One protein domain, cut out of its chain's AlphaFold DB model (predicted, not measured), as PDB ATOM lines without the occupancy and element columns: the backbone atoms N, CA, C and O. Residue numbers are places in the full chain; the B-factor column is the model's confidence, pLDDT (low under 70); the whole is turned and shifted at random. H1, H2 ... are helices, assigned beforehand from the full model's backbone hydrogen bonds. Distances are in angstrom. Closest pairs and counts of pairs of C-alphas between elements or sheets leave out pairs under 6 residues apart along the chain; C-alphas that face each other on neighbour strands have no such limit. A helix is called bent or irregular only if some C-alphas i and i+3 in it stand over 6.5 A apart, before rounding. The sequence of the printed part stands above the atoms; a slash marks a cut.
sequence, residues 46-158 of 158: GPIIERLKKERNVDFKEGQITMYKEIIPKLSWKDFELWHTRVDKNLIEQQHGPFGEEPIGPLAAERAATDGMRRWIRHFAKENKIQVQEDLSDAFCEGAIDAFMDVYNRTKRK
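This is residues 46 to 158 of the 158 residues of an uncharacterized protein of Candidatus Bathyarchaeota archaeon (UniProt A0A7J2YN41). Four helices make a crossed core: H6 runs through the middle of it, with H2 packed on one side of it and H5 crossing near its first part at almost a right angle, while H3 packs on H5 and H6. H1 sits beside H2 at one end of the long axis, and H4 with the loop of residues 94 to 105 makes the other end; the last residues, 153 to 158, stick out. The printed part has 113 residues with six named helices, H1 to H6 in order along the chain, and no named strand; the class is all helix. It is compact, with a radius of gyration of the C-alphas of 14.4 A and spans of 45 by 32 by 28 A.

H1, residues 46 to 52, and H2, residues 58 to 74, form a helical hairpin and only just touch, with 3 pairs of C-alphas within 8 A, at a shallow tilt of 23 degrees, opposite ways; Leu 52 and Lys 61 have the closest C-alphas, 5.9 A apart. H2 touches H6, residues 138 to 156, at a steep tilt of 43 degrees, the same way; the closest C-alphas are those of Phe 60 and Phe 140, 4.2 A apart. H3, residues 77 to 87, is apart from H2. H3 touches H6 with the closest C-alphas, Val 87 and Ile 145, 6.6 A apart. H4, residues 89 to 93, and H3 only just touch, with 3 pairs of C-alphas within 8 A, and only at the corner by their link, with Thr 85 and Leu 91 closest at 6.5 A between C-alphas. The hub is H5, residues 106 to 127, which touches four helices. Its closest C-alphas to H4 are those of Ala 109 and Glu 93, 5.5 A, and to H3 those of Ala 113 and Val 87, 4.4 A. H5 and H6 are about perpendicular at 86 degrees, with the C-alphas of Thr 114 and Cys 141 closest at 5.5 A. H5 and H2 only just touch, with 3 pairs of C-alphas within 8 A, closest at Ala 125 and Ile 71, 7.7 A. Every O i to N i+4 pair is within hydrogen-bond range in H1, H4, H5 and H6; the counts are 10 of 13 in H2 and 6 of 7 in H3.

H1 begins at C-alpha 46, (18.619, 51.196, 2.603). H2 is 23.5 A long with a kink of 33 degrees near residue 68, and is only just irregular: C-alphas 69 and 72 are 6.9 A apart. H3 is 15.2 A long. H5, the longest, measures 31.5 A and begins at (-1.590, 34.557, -17.601). H6 is 26.7 A and ends at C-alpha 156, (20.486, 44.035, -18.080).

The C-alphas of Pro 47 and Gly 100, 45.5 A apart, are the two farthest apart. The printed part has no cut and ends at the chain's last residue, 158. The link from H4 to H5, 12 residues, is long. The mean pLDDT of the printed part is 79.5, with residues 46 to 56, 95 to 104 and 156 to 158 under 70.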
ATOM      1  N   GLY A  46      19.069  50.533   1.379       61.97
ATOM      2  CA  GLY A  46      18.619  51.196   2.603       61.97
ATOM      3  C   GLY A  46      17.409  52.109   2.371       61.97
ATOM      4  O   GLY A  46      16.365  51.894   2.994       61.97
ATOM      5  N   PRO A  47      17.477  53.070   1.431       59.41
ATOM      6  CA  PRO A  47      16.353  53.953   1.113       59.41
ATOM      7  C   PRO A  47      15.122  53.215   0.568       59.41
ATOM      8  O   PRO A  47      13.987  53.596   0.861       59.41
ATOM      9  N   ILE A  48      15.332  52.142  -0.207       58.50
ATOM     10  CA  ILE A  48      14.250  51.309  -0.747       58.50
ATOM     11  C   ILE A  48      13.553  50.573   0.403       58.50
ATOM     12  O   ILE A  48      12.335  50.659   0.527       58.50
ATOM     13  N   ILE A  49      14.315  49.939   1.294       58.19
ATOM     14  CA  ILE A  49      13.818  49.232   2.480       58.19
ATOM     15  C   ILE A  49      13.038  50.183   3.404       58.19
ATOM     16  O   ILE A  49      11.951  49.834   3.863       58.19
ATOM     17  N   GLU A  50      13.534  51.398   3.647       60.56
ATOM     18  CA  GLU A  50      12.849  52.390   4.492       60.56
ATOM     19  C   GLU A  50      11.540  52.907   3.879       60.56
ATOM     20  O   GLU A  50      10.550  53.097   4.588       60.56
ATOM     21  N   ARG A  51      11.485  53.081   2.552       58.06
ATOM     22  CA  ARG A  51      10.231  53.388   1.844       58.06
ATOM     23  C   ARG A  51       9.252  52.218   1.937       58.06
ATOM     24  O   ARG A  51       8.063  52.417   2.187       58.06
ATOM     25  N   LEU A  52       9.756  50.997   1.778       59.00
ATOM     26  CA  LEU A  52       8.949  49.787   1.823       59.00
ATOM     27  C   LEU A  52       8.357  49.525   3.208       59.00
ATOM     28  O   LEU A  52       7.241  49.046   3.266       59.00
ATOM     29  N   LYS A  53       8.956  49.934   4.326       58.75
ATOM     30  CA  LYS A  53       8.321  49.765   5.652       58.75
ATOM     31  C   LYS A  53       7.040  50.595   5.878       58.75
ATOM     32  O   LYS A  53       6.320  50.335   6.836       58.75
ATOM     33  N   LYS A  54       6.732  51.588   5.030       56.56
ATOM     34  CA  LYS A  54       5.678  52.598   5.284       56.56
ATOM     35  C   LYS A  54       4.298  52.349   4.648       56.56
ATOM     36  O   LYS A  54       3.418  53.176   4.849       56.56
ATOM     37  N   GLU A  55       4.054  51.257   3.910       48.56
ATOM     38  CA  GLU A  55       2.738  51.048   3.240       48.56
ATOM     39  C   GLU A  55       2.102  49.686   3.563       48.56
ATOM     40  O   GLU A  55       2.760  48.768   4.045       48.56
ATOM     41  N   ARG A  56       0.796  49.571   3.293       49.00
ATOM     42  CA  ARG A  56      -0.153  48.642   3.930       49.00
ATOM     43  C   ARG A  56      -0.276  47.250   3.276       49.00
ATOM     44  O   ARG A  56      -1.391  46.758   3.119       49.00
ATOM     45  N   ASN A  57       0.844  46.612   2.928       70.94
ATOM     46  CA  ASN A  57       0.880  45.192   2.538       70.94
ATOM     47  C   ASN A  57       2.126  44.514   3.136       70.94
ATOM     48  O   ASN A  57       3.181  44.461   2.504       70.94
ATOM     49  N   VAL A  58       2.009  44.119   4.409       81.25
ATOM     50  CA  VAL A  58       3.131  43.708   5.272       81.25
ATOM     51  C   VAL A  58       3.894  42.535   4.661       81.25
ATOM     52  O   VAL A  58       5.096  42.662   4.456       81.25
ATOM     53  N   ASP A  59       3.188  41.480   4.257       83.62
ATOM     54  CA  ASP A  59       3.779  40.278   3.666       83.62
ATOM     55  C   ASP A  59       4.535  40.568   2.369       83.62
ATOM     56  O   ASP A  59       5.673  40.137   2.200       83.62
ATOM     57  N   PHE A  60       3.935  41.346   1.460       85.94
ATOM     58  CA  PHE A  60       4.576  41.729   0.198       85.94
ATOM     59  C   PHE A  60       5.886  42.486   0.440       85.94
ATOM     60  O   PHE A  60       6.920  42.194  -0.163       85.94
ATOM     61  N   LYS A  61       5.872  43.434   1.381       84.00
ATOM     62  CA  LYS A  61       7.070  44.193   1.764       84.00
ATOM     63  C   LYS A  61       8.100  43.323   2.454       84.00
ATOM     64  O   LYS A  61       9.290  43.493   2.207       84.00
ATOM     65  N   GLU A  62       7.669  42.397   3.296       88.00
ATOM     66  CA  GLU A  62       8.563  41.441   3.935       88.00
ATOM     67  C   GLU A  62       9.253  40.554   2.892       88.00
ATOM     68  O   GLU A  62      10.463  40.343   2.981       88.00
ATOM     69  N   GLY A  63       8.532  40.150   1.842       88.88
ATOM     70  CA  GLY A  63       9.082  39.469   0.668       88.88
ATOM     71  C   GLY A  63      10.175  40.273  -0.025       88.88
ATOM     72  O   GLY A  63      11.293  39.783  -0.212       88.88
ATOM     73  N   GLN A  64       9.895  41.542  -0.331       89.69
ATOM     74  CA  GLN A  64      10.880  42.447  -0.927       89.69
ATOM     75  C   GLN A  64      12.105  42.640  -0.021       89.69
ATOM     76  O   GLN A  64      13.243  42.514  -0.473       89.69
ATOM     77  N   ILE A  65      11.893  42.927   1.267       88.56
ATOM     78  CA  ILE A  65      12.966  43.156   2.245       88.56
ATOM     79  C   ILE A  65      13.837  41.909   2.385       88.56
ATOM     80  O   ILE A  65      15.063  42.025   2.388       88.56
ATOM     81  N   THR A  66      13.228  40.727   2.468       90.19
ATOM     82  CA  THR A  66      13.945  39.453   2.593       90.19
ATOM     83  C   THR A  66      14.812  39.205   1.367       90.19
ATOM     84  O   THR A  66      15.994  38.877   1.501       90.19
ATOM     85  N   MET A  67      14.268  39.440   0.170       91.12
ATOM     86  CA  MET A  67      15.040  39.318  -1.062       91.12
ATOM     87  C   MET A  67      16.232  40.262  -1.076       91.12
ATOM     88  O   MET A  67      17.363  39.816  -1.258       91.12
ATOM     89  N   TYR A  68      15.999  41.545  -0.831       87.44
ATOM     90  CA  TYR A  68      17.033  42.571  -0.871       87.44
ATOM     91  C   TYR A  68      18.126  42.378   0.180       87.44
ATOM     92  O   TYR A  68      19.309  42.522  -0.120       87.44
ATOM     93  N   LYS A  69      17.741  42.061   1.414       86.75
ATOM     94  CA  LYS A  69      18.666  42.024   2.545       86.75
ATOM     95  C   LYS A  69      19.393  40.692   2.670       86.75
ATOM     96  O   LYS A  69      20.576  40.677   3.001       86.75
ATOM     97  N   GLU A  70      18.702  39.581   2.432       88.19
ATOM     98  CA  GLU A  70      19.212  38.265   2.817       88.19
ATOM     99  C   GLU A  70      19.568  37.372   1.633       88.19
ATOM    100  O   GLU A  70      20.566  36.649   1.722       88.19
ATOM    101  N   ILE A  71      18.780  37.412   0.553       90.00
ATOM    102  CA  ILE A  71      18.881  36.452  -0.557       90.00
ATOM    103  C   ILE A  71      19.742  37.000  -1.692       90.00
ATOM    104  O   ILE A  71      20.787  36.425  -1.985       90.00
ATOM    105  N   ILE A  72      19.367  38.136  -2.287       89.50
ATOM    106  CA  ILE A  72      20.103  38.782  -3.387       89.50
ATOM    107  C   ILE A  72      21.595  38.946  -3.068       89.50
ATOM    108  O   ILE A  72      22.418  38.609  -3.919       89.50
ATOM    109  N   PRO A  73      22.002  39.369  -1.853       87.38
ATOM    110  CA  PRO A  73      23.414  39.499  -1.528       87.38
ATOM    111  C   PRO A  73      24.189  38.178  -1.496       87.38
ATOM    112  O   PRO A  73      25.417  38.222  -1.433       87.38
ATOM    113  N   LYS A  74      23.514  37.030  -1.489       89.06
ATOM    114  CA  LYS A  74      24.123  35.696  -1.445       89.06
ATOM    115  C   LYS A  74      23.938  34.921  -2.757       89.06
ATOM    116  O   LYS A  74      24.575  33.887  -2.919       89.06
ATOM    117  N   LEU A  75      23.114  35.411  -3.686       87.19
ATOM    118  CA  LEU A  75      22.921  34.792  -4.998       87.19
ATOM    119  C   LEU A  75      24.142  35.012  -5.900       87.19
ATOM    120  O   LEU A  75      24.682  36.119  -5.988       87.19
ATOM    121  N   SER A  76      24.549  33.961  -6.612       87.19
ATOM    122  CA  SER A  76      25.495  34.077  -7.721       87.19
ATOM    123  C   SER A  76      24.784  34.525  -9.004       87.19
ATOM    124  O   SER A  76      23.562  34.430  -9.125       87.19
ATOM    125  N   TRP A  77      25.542  34.978 -10.007       81.50
ATOM    126  CA  TRP A  77      24.965  35.327 -11.312       81.50
ATOM    127  C   TRP A  77      24.265  34.137 -11.986       81.50
ATOM    128  O   TRP A  77      23.188  34.284 -12.558       81.50
ATOM    129  N   LYS A  78      24.839  32.938 -11.845       85.19
ATOM    130  CA  LYS A  78      24.238  31.698 -12.347       85.19
ATOM    131  C   LYS A  78      22.880  31.430 -11.694       85.19
ATOM    132  O   LYS A  78      21.950  31.003 -12.373       85.19
ATOM    133  N   ASP A  79      22.755  31.716 -10.398       86.38
ATOM    134  CA  ASP A  79      21.478  31.586  -9.695       86.38
ATOM    135  C   ASP A  79      20.472  32.625 -10.195       86.38
ATOM    136  O   ASP A  79      19.317  32.284 -10.423       86.38
ATOM    137  N   PHE A  80      20.908  33.864 -10.452       84.88
ATOM    138  CA  PHE A  80      20.059  34.905 -11.041       84.88
ATOM    139  C   PHE A  80      19.484  34.496 -12.401       84.88
ATOM    140  O   PHE A  80      18.282  34.627 -12.624       84.88
ATOM    141  N   GLU A  81      20.301  33.974 -13.314       87.69
ATOM    142  CA  GLU A  81      19.804  33.500 -14.610       87.69
ATOM    143  C   GLU A  81      18.821  32.338 -14.451       87.69
ATOM    144  O   GLU A  81      17.757  32.327 -15.072       87.69
ATOM    145  N   LEU A  82      19.142  31.387 -13.571       88.19
ATOM    146  CA  LEU A  82      18.295  30.231 -13.316       88.19
ATOM    147  C   LEU A  82      16.941  30.637 -12.726       88.19
ATOM    148  O   LEU A  82      15.902  30.208 -13.230       88.19
ATOM    149  N   TRP A  83      16.942  31.482 -11.696       89.75
ATOM    150  CA  TRP A  83      15.725  31.946 -11.033       89.75
ATOM    151  C   TRP A  83      14.865  32.751 -11.999       89.75
ATOM    152  O   TRP A  83      13.664  32.506 -12.070       89.75
ATOM    153  N   HIS A  84      15.470  33.614 -12.818       88.81
ATOM    154  CA  HIS A  84      14.759  34.408 -13.819       88.81
ATOM    155  C   HIS A  84      13.889  33.550 -14.747       88.81
ATOM    156  O   HIS A  84      12.707  33.842 -14.915       88.81
ATOM    157  N   THR A  85      14.409  32.428 -15.263       86.06
ATOM    158  CA  THR A  85      13.621  31.516 -16.126       86.06
ATOM    159  C   THR A  85      12.404  30.887 -15.441       86.06
ATOM    160  O   THR A  85      11.543  30.312 -16.108       86.06
ATOM    161  N   ARG A  86      12.348  30.948 -14.107       82.31
ATOM    162  CA  ARG A  86      11.328  30.314 -13.266       82.31
ATOM    163  C   ARG A  86      10.392  31.306 -12.591       82.31
ATOM    164  O   ARG A  86       9.415  30.857 -11.997       82.31
ATOM    165  N   VAL A  87      10.690  32.605 -12.647       87.00
ATOM    166  CA  VAL A  87       9.886  33.646 -11.990       87.00
ATOM    167  C   VAL A  87       9.426  34.758 -12.931       87.00
ATOM    168  O   VAL A  87       8.491  35.478 -12.587       87.00
ATOM    169  N   ASP A  88      10.026  34.897 -14.119       86.81
ATOM    170  CA  ASP A  88       9.529  35.825 -15.136       86.81
ATOM    171  C   ASP A  88       8.249  35.269 -15.767       86.81
ATOM    172  O   ASP A  88       8.273  34.311 -16.544       86.81
ATOM    173  N   LYS A  89       7.124  35.906 -15.433       83.69
ATOM    174  CA  LYS A  89       5.792  35.538 -15.919       83.69
ATOM    175  C   LYS A  89       5.741  35.499 -17.448       83.69
ATOM    176  O   LYS A  89       5.185  34.555 -17.988       83.69
ATOM    177  N   ASN A  90       6.398  36.429 -18.144       81.88
ATOM    178  CA  ASN A  90       6.370  36.472 -19.610       81.88
ATOM    179  C   ASN A  90       7.086  35.264 -20.225       81.88
ATOM    180  O   ASN A  90       6.631  34.708 -21.221       81.88
ATOM    181  N   LEU A  91       8.203  34.839 -19.624       82.88
ATOM    182  CA  LEU A  91       8.911  33.637 -20.067       82.88
ATOM    183  C   LEU A  91       8.114  32.368 -19.767       82.88
ATOM    184  O   LEU A  91       8.183  31.419 -20.540       82.88
ATOM    185  N   ILE A  92       7.381  32.339 -18.655       81.38
ATOM    186  CA  ILE A  92       6.542  31.197 -18.277       81.38
ATOM    187  C   ILE A  92       5.310  31.107 -19.182       81.38
ATOM    188  O   ILE A  92       4.978  30.016 -19.624       81.38
ATOM    189  N   GLU A  93       4.663  32.225 -19.514       76.00
ATOM    190  CA  GLU A  93       3.544  32.266 -20.471       76.00
ATOM    191  C   GLU A  93       3.951  31.735 -21.852       76.00
ATOM    192  O   GLU A  93       3.172  31.062 -22.521       76.00
ATOM    193  N   GLN A  94       5.198  31.987 -22.262       71.25
ATOM    194  CA  GLN A  94       5.766  31.489 -23.520       71.25
ATOM    195  C   GLN A  94       6.166  30.003 -23.476       71.25
ATOM    196  O   GLN A  94       6.472  29.418 -24.520       71.25
ATOM    197  N   GLN A  95       6.187  29.371 -22.297       65.50
ATOM    198  CA  GLN A  95       6.442  27.937 -22.175       65.50
ATOM    199  C   GLN A  95       5.165  27.160 -22.501       65.50
ATOM    200  O   GLN A  95       4.084  27.448 -21.990       65.50
ATOM    201  N   HIS A  96       5.299  26.144 -23.352       56.84
ATOM    202  CA  HIS A  96       4.201  25.235 -23.666       56.84
ATOM    203  C   HIS A  96       4.028  24.265 -22.494       56.84
ATOM    204  O   HIS A  96       5.014  23.760 -21.942       56.84
ATOM    205  N   GLY A  97       2.784  24.038 -22.073       55.81
ATOM    206  CA  GLY A  97       2.493  23.154 -20.949       55.81
ATOM    207  C   GLY A  97       2.925  21.701 -21.218       55.81
ATOM    208  O   GLY A  97       3.049  21.287 -22.370       55.81
ATOM    209  N   PRO A  98       3.091  20.868 -20.175       50.09
ATOM    210  CA  PRO A  98       3.500  19.467 -20.328       50.09
ATOM    211  C   PRO A  98       2.488  18.577 -21.083       50.09
ATOM    212  O   PRO A  98       2.785  17.410 -21.324       50.09
ATOM    213  N   PHE A  99       1.309  19.100 -21.452       53.22
ATOM    214  CA  PHE A  99       0.209  18.346 -22.064       53.22
ATOM    215  C   PHE A  99      -0.479  19.043 -23.259       53.22
ATOM    216  O   PHE A  99      -1.557  18.607 -23.652       53.22
ATOM    217  N   GLY A 100       0.096  20.089 -23.864       49.34
ATOM    218  CA  GLY A 100      -0.534  20.705 -25.038       49.34
ATOM    219  C   GLY A 100       0.240  21.858 -25.670       49.34
ATOM    220  O   GLY A 100       1.016  22.537 -25.004       49.34
ATOM    221  N   GLU A 101      -0.020  22.071 -26.963       54.47
ATOM    222  CA  GLU A 101       0.508  23.148 -27.819       54.47
ATOM    223  C   GLU A 101       0.008  24.554 -27.424       54.47
ATOM    224  O   GLU A 101       0.390  25.542 -28.044       54.47
ATOM    225  N   GLU A 102      -0.834  24.668 -26.394       55.25
ATOM    226  CA  GLU A 102      -1.376  25.949 -25.947       55.25
ATOM    227  C   GLU A 102      -0.475  26.620 -24.890       55.25
ATOM    228  O   GLU A 102      -0.015  25.956 -23.949       55.25
ATOM    229  N   PRO A 103      -0.227  27.938 -25.019       59.91
ATOM    230  CA  PRO A 103       0.519  28.717 -24.039       59.91
ATOM    231  C   PRO A 103      -0.107  28.641 -22.647       59.91
ATOM    232  O   PRO A 103      -1.332  28.591 -22.492       59.91
ATOM    233  N   ILE A 104       0.731  28.701 -21.612       65.81
ATOM    234  CA  ILE A 104       0.245  28.835 -20.239       65.81
ATOM    235  C   ILE A 104      -0.485  30.182 -20.125       65.81
ATOM    236  O   ILE A 104       0.098  31.238 -20.351       65.81
ATOM    237  N   GLY A 105      -1.773  30.149 -19.768       71.19
ATOM    238  CA  GLY A 105      -2.560  31.369 -19.588       71.19
ATOM    239  C   GLY A 105      -2.008  32.270 -18.465       71.19
ATOM    240  O   GLY A 105      -1.426  31.750 -17.507       71.19
ATOM    241  N   PRO A 106      -2.249  33.597 -18.498       73.81
ATOM    242  CA  PRO A 106      -1.590  34.557 -17.601       73.81
ATOM    243  C   PRO A 106      -1.734  34.251 -16.103       73.81
ATOM    244  O   PRO A 106      -0.773  34.295 -15.339       73.81
ATOM    245  N   LEU A 107      -2.932  33.839 -15.677       72.25
ATOM    246  CA  LEU A 107      -3.198  33.476 -14.281       72.25
ATOM    247  C   LEU A 107      -2.432  32.214 -13.843       72.25
ATOM    248  O   LEU A 107      -2.029  32.084 -12.687       72.25
ATOM    249  N   ALA A 108      -2.245  31.259 -14.756       76.50
ATOM    250  CA  ALA A 108      -1.497  30.039 -14.480       76.50
ATOM    251  C   ALA A 108       0.013  30.312 -14.428       76.50
ATOM    252  O   ALA A 108       0.697  29.753 -13.572       76.50
ATOM    253  N   ALA A 109       0.517  31.213 -15.276       79.88
ATOM    254  CA  ALA A 109       1.907  31.652 -15.244       79.88
ATOM    255  C   ALA A 109       2.232  32.428 -13.962       79.88
ATOM    256  O   ALA A 109       3.269  32.194 -13.343       79.88
ATOM    257  N   GLU A 110       1.316  33.288 -13.510       78.50
ATOM    258  CA  GLU A 110       1.437  33.995 -12.237       78.50
ATOM    259  C   GLU A 110       1.532  33.032 -11.051       78.50
ATOM    260  O   GLU A 110       2.480  33.114 -10.271       78.50
ATOM    261  N   ARG A 111       0.623  32.054 -10.958       81.44
ATOM    262  CA  ARG A 111       0.689  31.020  -9.912       81.44
ATOM    263  C   ARG A 111       1.977  30.205  -9.987       81.44
ATOM    264  O   ARG A 111       2.606  29.965  -8.961       81.44
ATOM    265  N   ALA A 112       2.397  29.817 -11.191       85.25
ATOM    266  CA  ALA A 112       3.629  29.062 -11.391       85.25
ATOM    267  C   ALA A 112       4.873  29.849 -10.948       85.25
ATOM    268  O   ALA A 112       5.760  29.267 -10.320       85.25
ATOM    269  N   ALA A 113       4.922  31.158 -11.217       87.62
ATOM    270  CA  ALA A 113       5.989  32.038 -10.754       87.62
ATOM    271  C   ALA A 113       6.014  32.124  -9.220       87.62
ATOM    272  O   ALA A 113       7.071  31.941  -8.611       87.62
ATOM    273  N   THR A 114       4.855  32.326  -8.588       88.81
ATOM    274  CA  THR A 114       4.702  32.398  -7.124       88.81
ATOM    275  C   THR A 114       5.111  31.084  -6.446       88.81
ATOM    276  O   THR A 114       5.927  31.086  -5.521       88.81
ATOM    277  N   ASP A 115       4.643  29.939  -6.952       87.88
ATOM    278  CA  ASP A 115       5.008  28.607  -6.447       87.88
ATOM    279  C   ASP A 115       6.470  28.240  -6.714       87.88
ATOM    280  O   ASP A 115       7.096  27.497  -5.945       87.88
ATOM    281  N   GLY A 116       7.021  28.723  -7.827       88.69
ATOM    282  CA  GLY A 116       8.443  28.659  -8.125       88.69
ATOM    283  C   GLY A 116       9.224  29.402  -7.050       88.69
ATOM    284  O   GLY A 116      10.003  28.782  -6.323       88.69
ATOM    285  N   MET A 117       8.961  30.699  -6.898       92.25
ATOM    286  CA  MET A 117       9.654  31.564  -5.945       92.25
ATOM    287  C   MET A 117       9.601  30.998  -4.522       92.25
ATOM    288  O   MET A 117      10.636  30.871  -3.869       92.25
ATOM    289  N   ARG A 118       8.427  30.542  -4.068       92.75
ATOM    290  CA  ARG A 118       8.255  29.890  -2.761       92.75
ATOM    291  C   ARG A 118       9.221  28.723  -2.550       92.75
ATOM    292  O   ARG A 118       9.846  28.607  -1.495       92.75
ATOM    293  N   ARG A 119       9.337  27.832  -3.540       90.25
ATOM    294  CA  ARG A 119      10.227  26.661  -3.469       90.25
ATOM    295  C   ARG A 119      11.697  27.068  -3.457       90.25
ATOM    296  O   ARG A 119      12.454  26.544  -2.643       90.25
ATOM    297  N   TRP A 120      12.080  28.008  -4.318       90.31
ATOM    298  CA  TRP A 120      13.459  28.482  -4.433       90.31
ATOM    299  C   TRP A 120      13.927  29.210  -3.175       90.31
ATOM    300  O   TRP A 120      14.991  28.879  -2.654       90.31
ATOM    301  N   ILE A 121      13.105  30.104  -2.616       91.75
ATOM    302  CA  ILE A 121      13.398  30.780  -1.347       91.75
ATOM    303  C   ILE A 121      13.605  29.758  -0.233       91.75
ATOM    304  O   ILE A 121      14.609  29.831   0.468       91.75
ATOM    305  N   ARG A 122      12.713  28.769  -0.085       90.69
ATOM    306  CA  ARG A 122      12.849  27.734   0.957       90.69
ATOM    307  C   ARG A 122      14.129  26.919   0.806       90.69
ATOM    308  O   ARG A 122      14.822  26.686   1.794       90.69
ATOM    309  N   HIS A 123      14.433  26.475  -0.412       90.12
ATOM    310  CA  HIS A 123      15.627  25.680  -0.673       90.12
ATOM    311  C   HIS A 123      16.897  26.486  -0.383       90.12
ATOM    312  O   HIS A 123      17.719  26.074   0.432       90.12
ATOM    313  N   PHE A 124      16.987  27.687  -0.949       91.06
ATOM    314  CA  PHE A 124      18.140  28.563  -0.789       91.06
ATOM    315  C   PHE A 124      18.329  29.027   0.656       91.06
ATOM    316  O   PHE A 124      19.453  29.045   1.159       91.06
ATOM    317  N   ALA A 125      17.240  29.363   1.354       89.50
ATOM    318  CA  ALA A 125      17.282  29.746   2.760       89.50
ATOM    319  C   ALA A 125      17.786  28.598   3.641       89.50
ATOM    320  O   ALA A 125      18.606  28.828   4.530       89.50
ATOM    321  N   LYS A 126      17.371  27.357   3.357       89.12
ATOM    322  CA  LYS A 126      17.863  26.165   4.056       89.12
ATOM    323  C   LYS A 126      19.361  25.950   3.830       89.12
ATOM    324  O   LYS A 126      20.083  25.706   4.793       89.12
ATOM    325  N   GLU A 127      19.829  26.061   2.590       89.25
ATOM    326  CA  GLU A 127      21.249  25.893   2.248       89.25
ATOM    327  C   GLU A 127      22.131  26.985   2.868       89.25
ATOM    328  O   GLU A 127      23.211  26.701   3.386       89.25
ATOM    329  N   ASN A 128      21.639  28.225   2.895       86.50
ATOM    330  CA  ASN A 128      22.387  29.394   3.361       86.50
ATOM    331  C   ASN A 128      22.090  29.784   4.819       86.50
ATOM    332  O   ASN A 128      22.521  30.849   5.266       86.50
ATOM    333  N   LYS A 129      21.361  28.941   5.568       88.19
ATOM    334  CA  LYS A 129      20.963  29.165   6.973       88.19
ATOM    335  C   LYS A 129      20.286  30.526   7.206       88.19
ATOM    336  O   LYS A 129      20.517  31.180   8.222       88.19
ATOM    337  N   ILE A 130      19.460  30.961   6.257       86.62
ATOM    338  CA  ILE A 130      18.673  32.195   6.349       86.62
ATOM    339  C   ILE A 130      17.374  31.870   7.085       86.62
ATOM    340  O   ILE A 130      16.669  30.934   6.713       86.62
ATOM    341  N   GLN A 131      17.039  32.646   8.116       82.81
ATOM    342  CA  GLN A 131      15.717  32.559   8.729       82.81
ATOM    343  C   GLN A 131      14.691  33.224   7.813       82.81
ATOM    344  O   GLN A 131      14.774  34.417   7.538       82.81
ATOM    345  N   VAL A 132      13.730  32.432   7.353       81.69
ATOM    346  CA  VAL A 132      12.544  32.884   6.624       81.69
ATOM    347  C   VAL A 132      11.312  32.324   7.324       81.69
ATOM    348  O   VAL A 132      11.393  31.276   7.969       81.69
ATOM    349  N   GLN A 133      10.183  33.018   7.213       77.69
ATOM    350  CA  GLN A 133       8.908  32.533   7.738       77.69
ATOM    351  C   GLN A 133       8.525  31.173   7.124       77.69
ATOM    352  O   GLN A 133       8.792  30.915   5.946       77.69
ATOM    353  N   GLU A 134       7.930  30.280   7.924       71.94
ATOM    354  CA  GLU A 134       7.561  28.928   7.470       71.94
ATOM    355  C   GLU A 134       6.490  28.970   6.372       71.94
ATOM    356  O   GLU A 134       6.591  28.264   5.356       71.94
ATOM    357  N   ASP A 135       5.497  29.843   6.549       78.75
ATOM    358  CA  ASP A 135       4.462  30.091   5.558       78.75
ATOM    359  C   ASP A 135       4.800  31.332   4.729       78.75
ATOM    360  O   ASP A 135       4.702  32.468   5.186       78.75
ATOM    361  N   LEU A 136       5.252  31.103   3.496       86.75
ATOM    362  CA  LEU A 136       5.510  32.171   2.537       86.75
ATOM    363  C   LEU A 136       4.216  32.401   1.759       86.75
ATOM    364  O   LEU A 136       3.947  31.688   0.781       86.75
ATOM    365  N   SER A 137       3.421  33.374   2.204       88.56
ATOM    366  CA  SER A 137       2.159  33.743   1.557       88.56
ATOM    367  C   SER A 137       2.360  34.127   0.084       88.56
ATOM    368  O   SER A 137       3.476  34.425  -0.359       88.56
ATOM    369  N   ASP A 138       1.284  34.093  -0.709       86.50
ATOM    370  CA  ASP A 138       1.340  34.506  -2.122       86.50
ATOM    371  C   ASP A 138       1.823  35.958  -2.236       86.50
ATOM    372  O   ASP A 138       2.751  36.234  -2.993       86.50
ATOM    373  N   ALA A 139       1.303  36.847  -1.383       86.38
ATOM    374  CA  ALA A 139       1.721  38.245  -1.317       86.38
ATOM    375  C   ALA A 139       3.224  38.391  -1.026       86.38
ATOM    376  O   ALA A 139       3.901  39.180  -1.683       86.38
ATOM    377  N   PHE A 140       3.774  37.606  -0.091       91.75
ATOM    378  CA  PHE A 140       5.217  37.591   0.163       91.75
ATOM    379  C   PHE A 140       6.008  37.183  -1.081       91.75
ATOM    380  O   PHE A 140       6.999  37.822  -1.438       91.75
ATOM    381  N   CYS A 141       5.579  36.118  -1.754       91.12
ATOM    382  CA  CYS A 141       6.272  35.604  -2.930       91.12
ATOM    383  C   CYS A 141       6.197  36.587  -4.105       91.12
ATOM    384  O   CYS A 141       7.197  36.785  -4.787       91.12
ATOM    385  N   GLU A 142       5.064  37.259  -4.300       89.44
ATOM    386  CA  GLU A 142       4.913  38.335  -5.283       89.44
ATOM    387  C   GLU A 142       5.878  39.491  -5.009       89.44
ATOM    388  O   GLU A 142       6.561  39.954  -5.923       89.44
ATOM    389  N   GLY A 143       6.007  39.909  -3.747       90.00
ATOM    390  CA  GLY A 143       6.971  40.935  -3.353       90.00
ATOM    391  C   GLY A 143       8.417  40.496  -3.576       90.00
ATOM    392  O   GLY A 143       9.247  41.264  -4.061       90.00
ATOM    393  N   ALA A 144       8.727  39.235  -3.286       92.88
ATOM    394  CA  ALA A 144      10.038  38.673  -3.575       92.88
ATOM    395  C   ALA A 144      10.343  38.650  -5.086       92.88
ATOM    396  O   ALA A 144      11.455  38.999  -5.489       92.88
ATOM    397  N   ILE A 145       9.368  38.281  -5.924       92.56
ATOM    398  CA  ILE A 145       9.490  38.312  -7.391       92.56
ATOM    399  C   ILE A 145       9.737  39.742  -7.870       92.56
ATOM    400  O   ILE A 145      10.654  39.960  -8.658       92.56
ATOM    401  N   ASP A 146       8.979  40.715  -7.369       90.75
ATOM    402  CA  ASP A 146       9.137  42.124  -7.734       90.75
ATOM    403  C   ASP A 146      10.550  42.644  -7.419       90.75
ATOM    404  O   ASP A 146      11.236  43.165  -8.300       90.75
ATOM    405  N   ALA A 147      11.043  42.408  -6.197       90.62
ATOM    406  CA  ALA A 147      12.401  42.790  -5.807       90.62
ATOM    407  C   ALA A 147      13.478  42.094  -6.651       90.62
ATOM    408  O   ALA A 147      14.465  42.712  -7.053       90.62
ATOM    409  N   PHE A 148      13.293  40.806  -6.938       93.12
ATOM    410  CA  PHE A 148      14.205  40.044  -7.782       93.12
ATOM    411  C   PHE A 148      14.273  40.610  -9.206       93.12
ATOM    412  O   PHE A 148      15.367  40.853  -9.725       93.12
ATOM    413  N   MET A 149      13.114  40.851  -9.822       90.19
ATOM    414  CA  MET A 149      13.020  41.352 -11.192       90.19
ATOM    415  C   MET A 149      13.520  42.794 -11.308       90.19
ATOM    416  O   MET A 149      14.142  43.128 -12.315       90.19
ATOM    417  N   ASP A 150      13.326  43.644 -10.293       88.94
ATOM    418  CA  ASP A 150      13.915  44.990 -10.262       88.94
ATOM    419  C   ASP A 150      15.447  44.926 -10.350       88.94
ATOM    420  O   ASP A 150      16.050  45.584 -11.203       88.94
ATOM    421  N   VAL A 151      16.095  44.077  -9.543       86.56
ATOM    422  CA  VAL A 151      17.558  43.909  -9.601       86.56
ATOM    423  C   VAL A 151      18.002  43.314 -10.932       86.56
ATOM    424  O   VAL A 151      18.916  43.851 -11.556       86.56
ATOM    425  N   TYR A 152      17.342  42.255 -11.401       86.31
ATOM    426  CA  TYR A 152      17.689  41.599 -12.664       86.31
ATOM    427  C   TYR A 152      17.554  42.541 -13.877       86.31
ATOM    428  O   TYR A 152      18.400  42.572 -14.770       86.31
ATOM    429  N   ASN A 153      16.515  43.374 -13.914       84.44
ATOM    430  CA  ASN A 153      16.324  44.321 -15.013       84.44
ATOM    431  C   ASN A 153      17.336  45.473 -14.974       84.44
ATOM    432  O   ASN A 153      17.749  45.971 -16.024       84.44
ATOM    433  N   ARG A 154      17.772  45.894 -13.781       80.75
ATOM    434  CA  ARG A 154      18.832  46.902 -13.631       80.75
ATOM    435  C   ARG A 154      20.188  46.394 -14.105       80.75
ATOM    436  O   ARG A 154      20.956  47.191 -14.638       80.75
ATOM    437  N   THR A 155      20.481  45.103 -13.946       72.25
ATOM    438  CA  THR A 155      21.738  44.520 -14.437       72.25
ATOM    439  C   THR A 155      21.753  44.355 -15.957       72.25
ATOM    440  O   THR A 155      22.813  44.513 -16.550       72.25
ATOM    441  N   LYS A 156      20.599  44.125 -16.607       66.00
ATOM    442  CA  LYS A 156      20.486  44.035 -18.080       66.00
ATOM    443  C   LYS A 156      20.419  45.369 -18.830       66.00
ATOM    444  O   LYS A 156      20.657  45.391 -20.031       66.00
ATOM    445  N   ARG A 157      20.060  46.480 -18.176       52.78
ATOM    446  CA  ARG A 157      19.916  47.806 -18.819       52.78
ATOM    447  C   ARG A 157      21.244  48.551 -19.060       52.78
ATOM    448  O   ARG A 157      21.220  49.768 -19.234       52.78
ATOM    449  N   LYS A 158      22.384  47.858 -19.073       43.41
ATOM    450  CA  LYS A 158      23.699  48.434 -19.383       43.41
ATOM    451  C   LYS A 158      24.373  47.696 -20.523       43.41
ATOM    452  O   LYS A 158      24.341  46.450 -20.494       43.41
TER     453      LYS A 158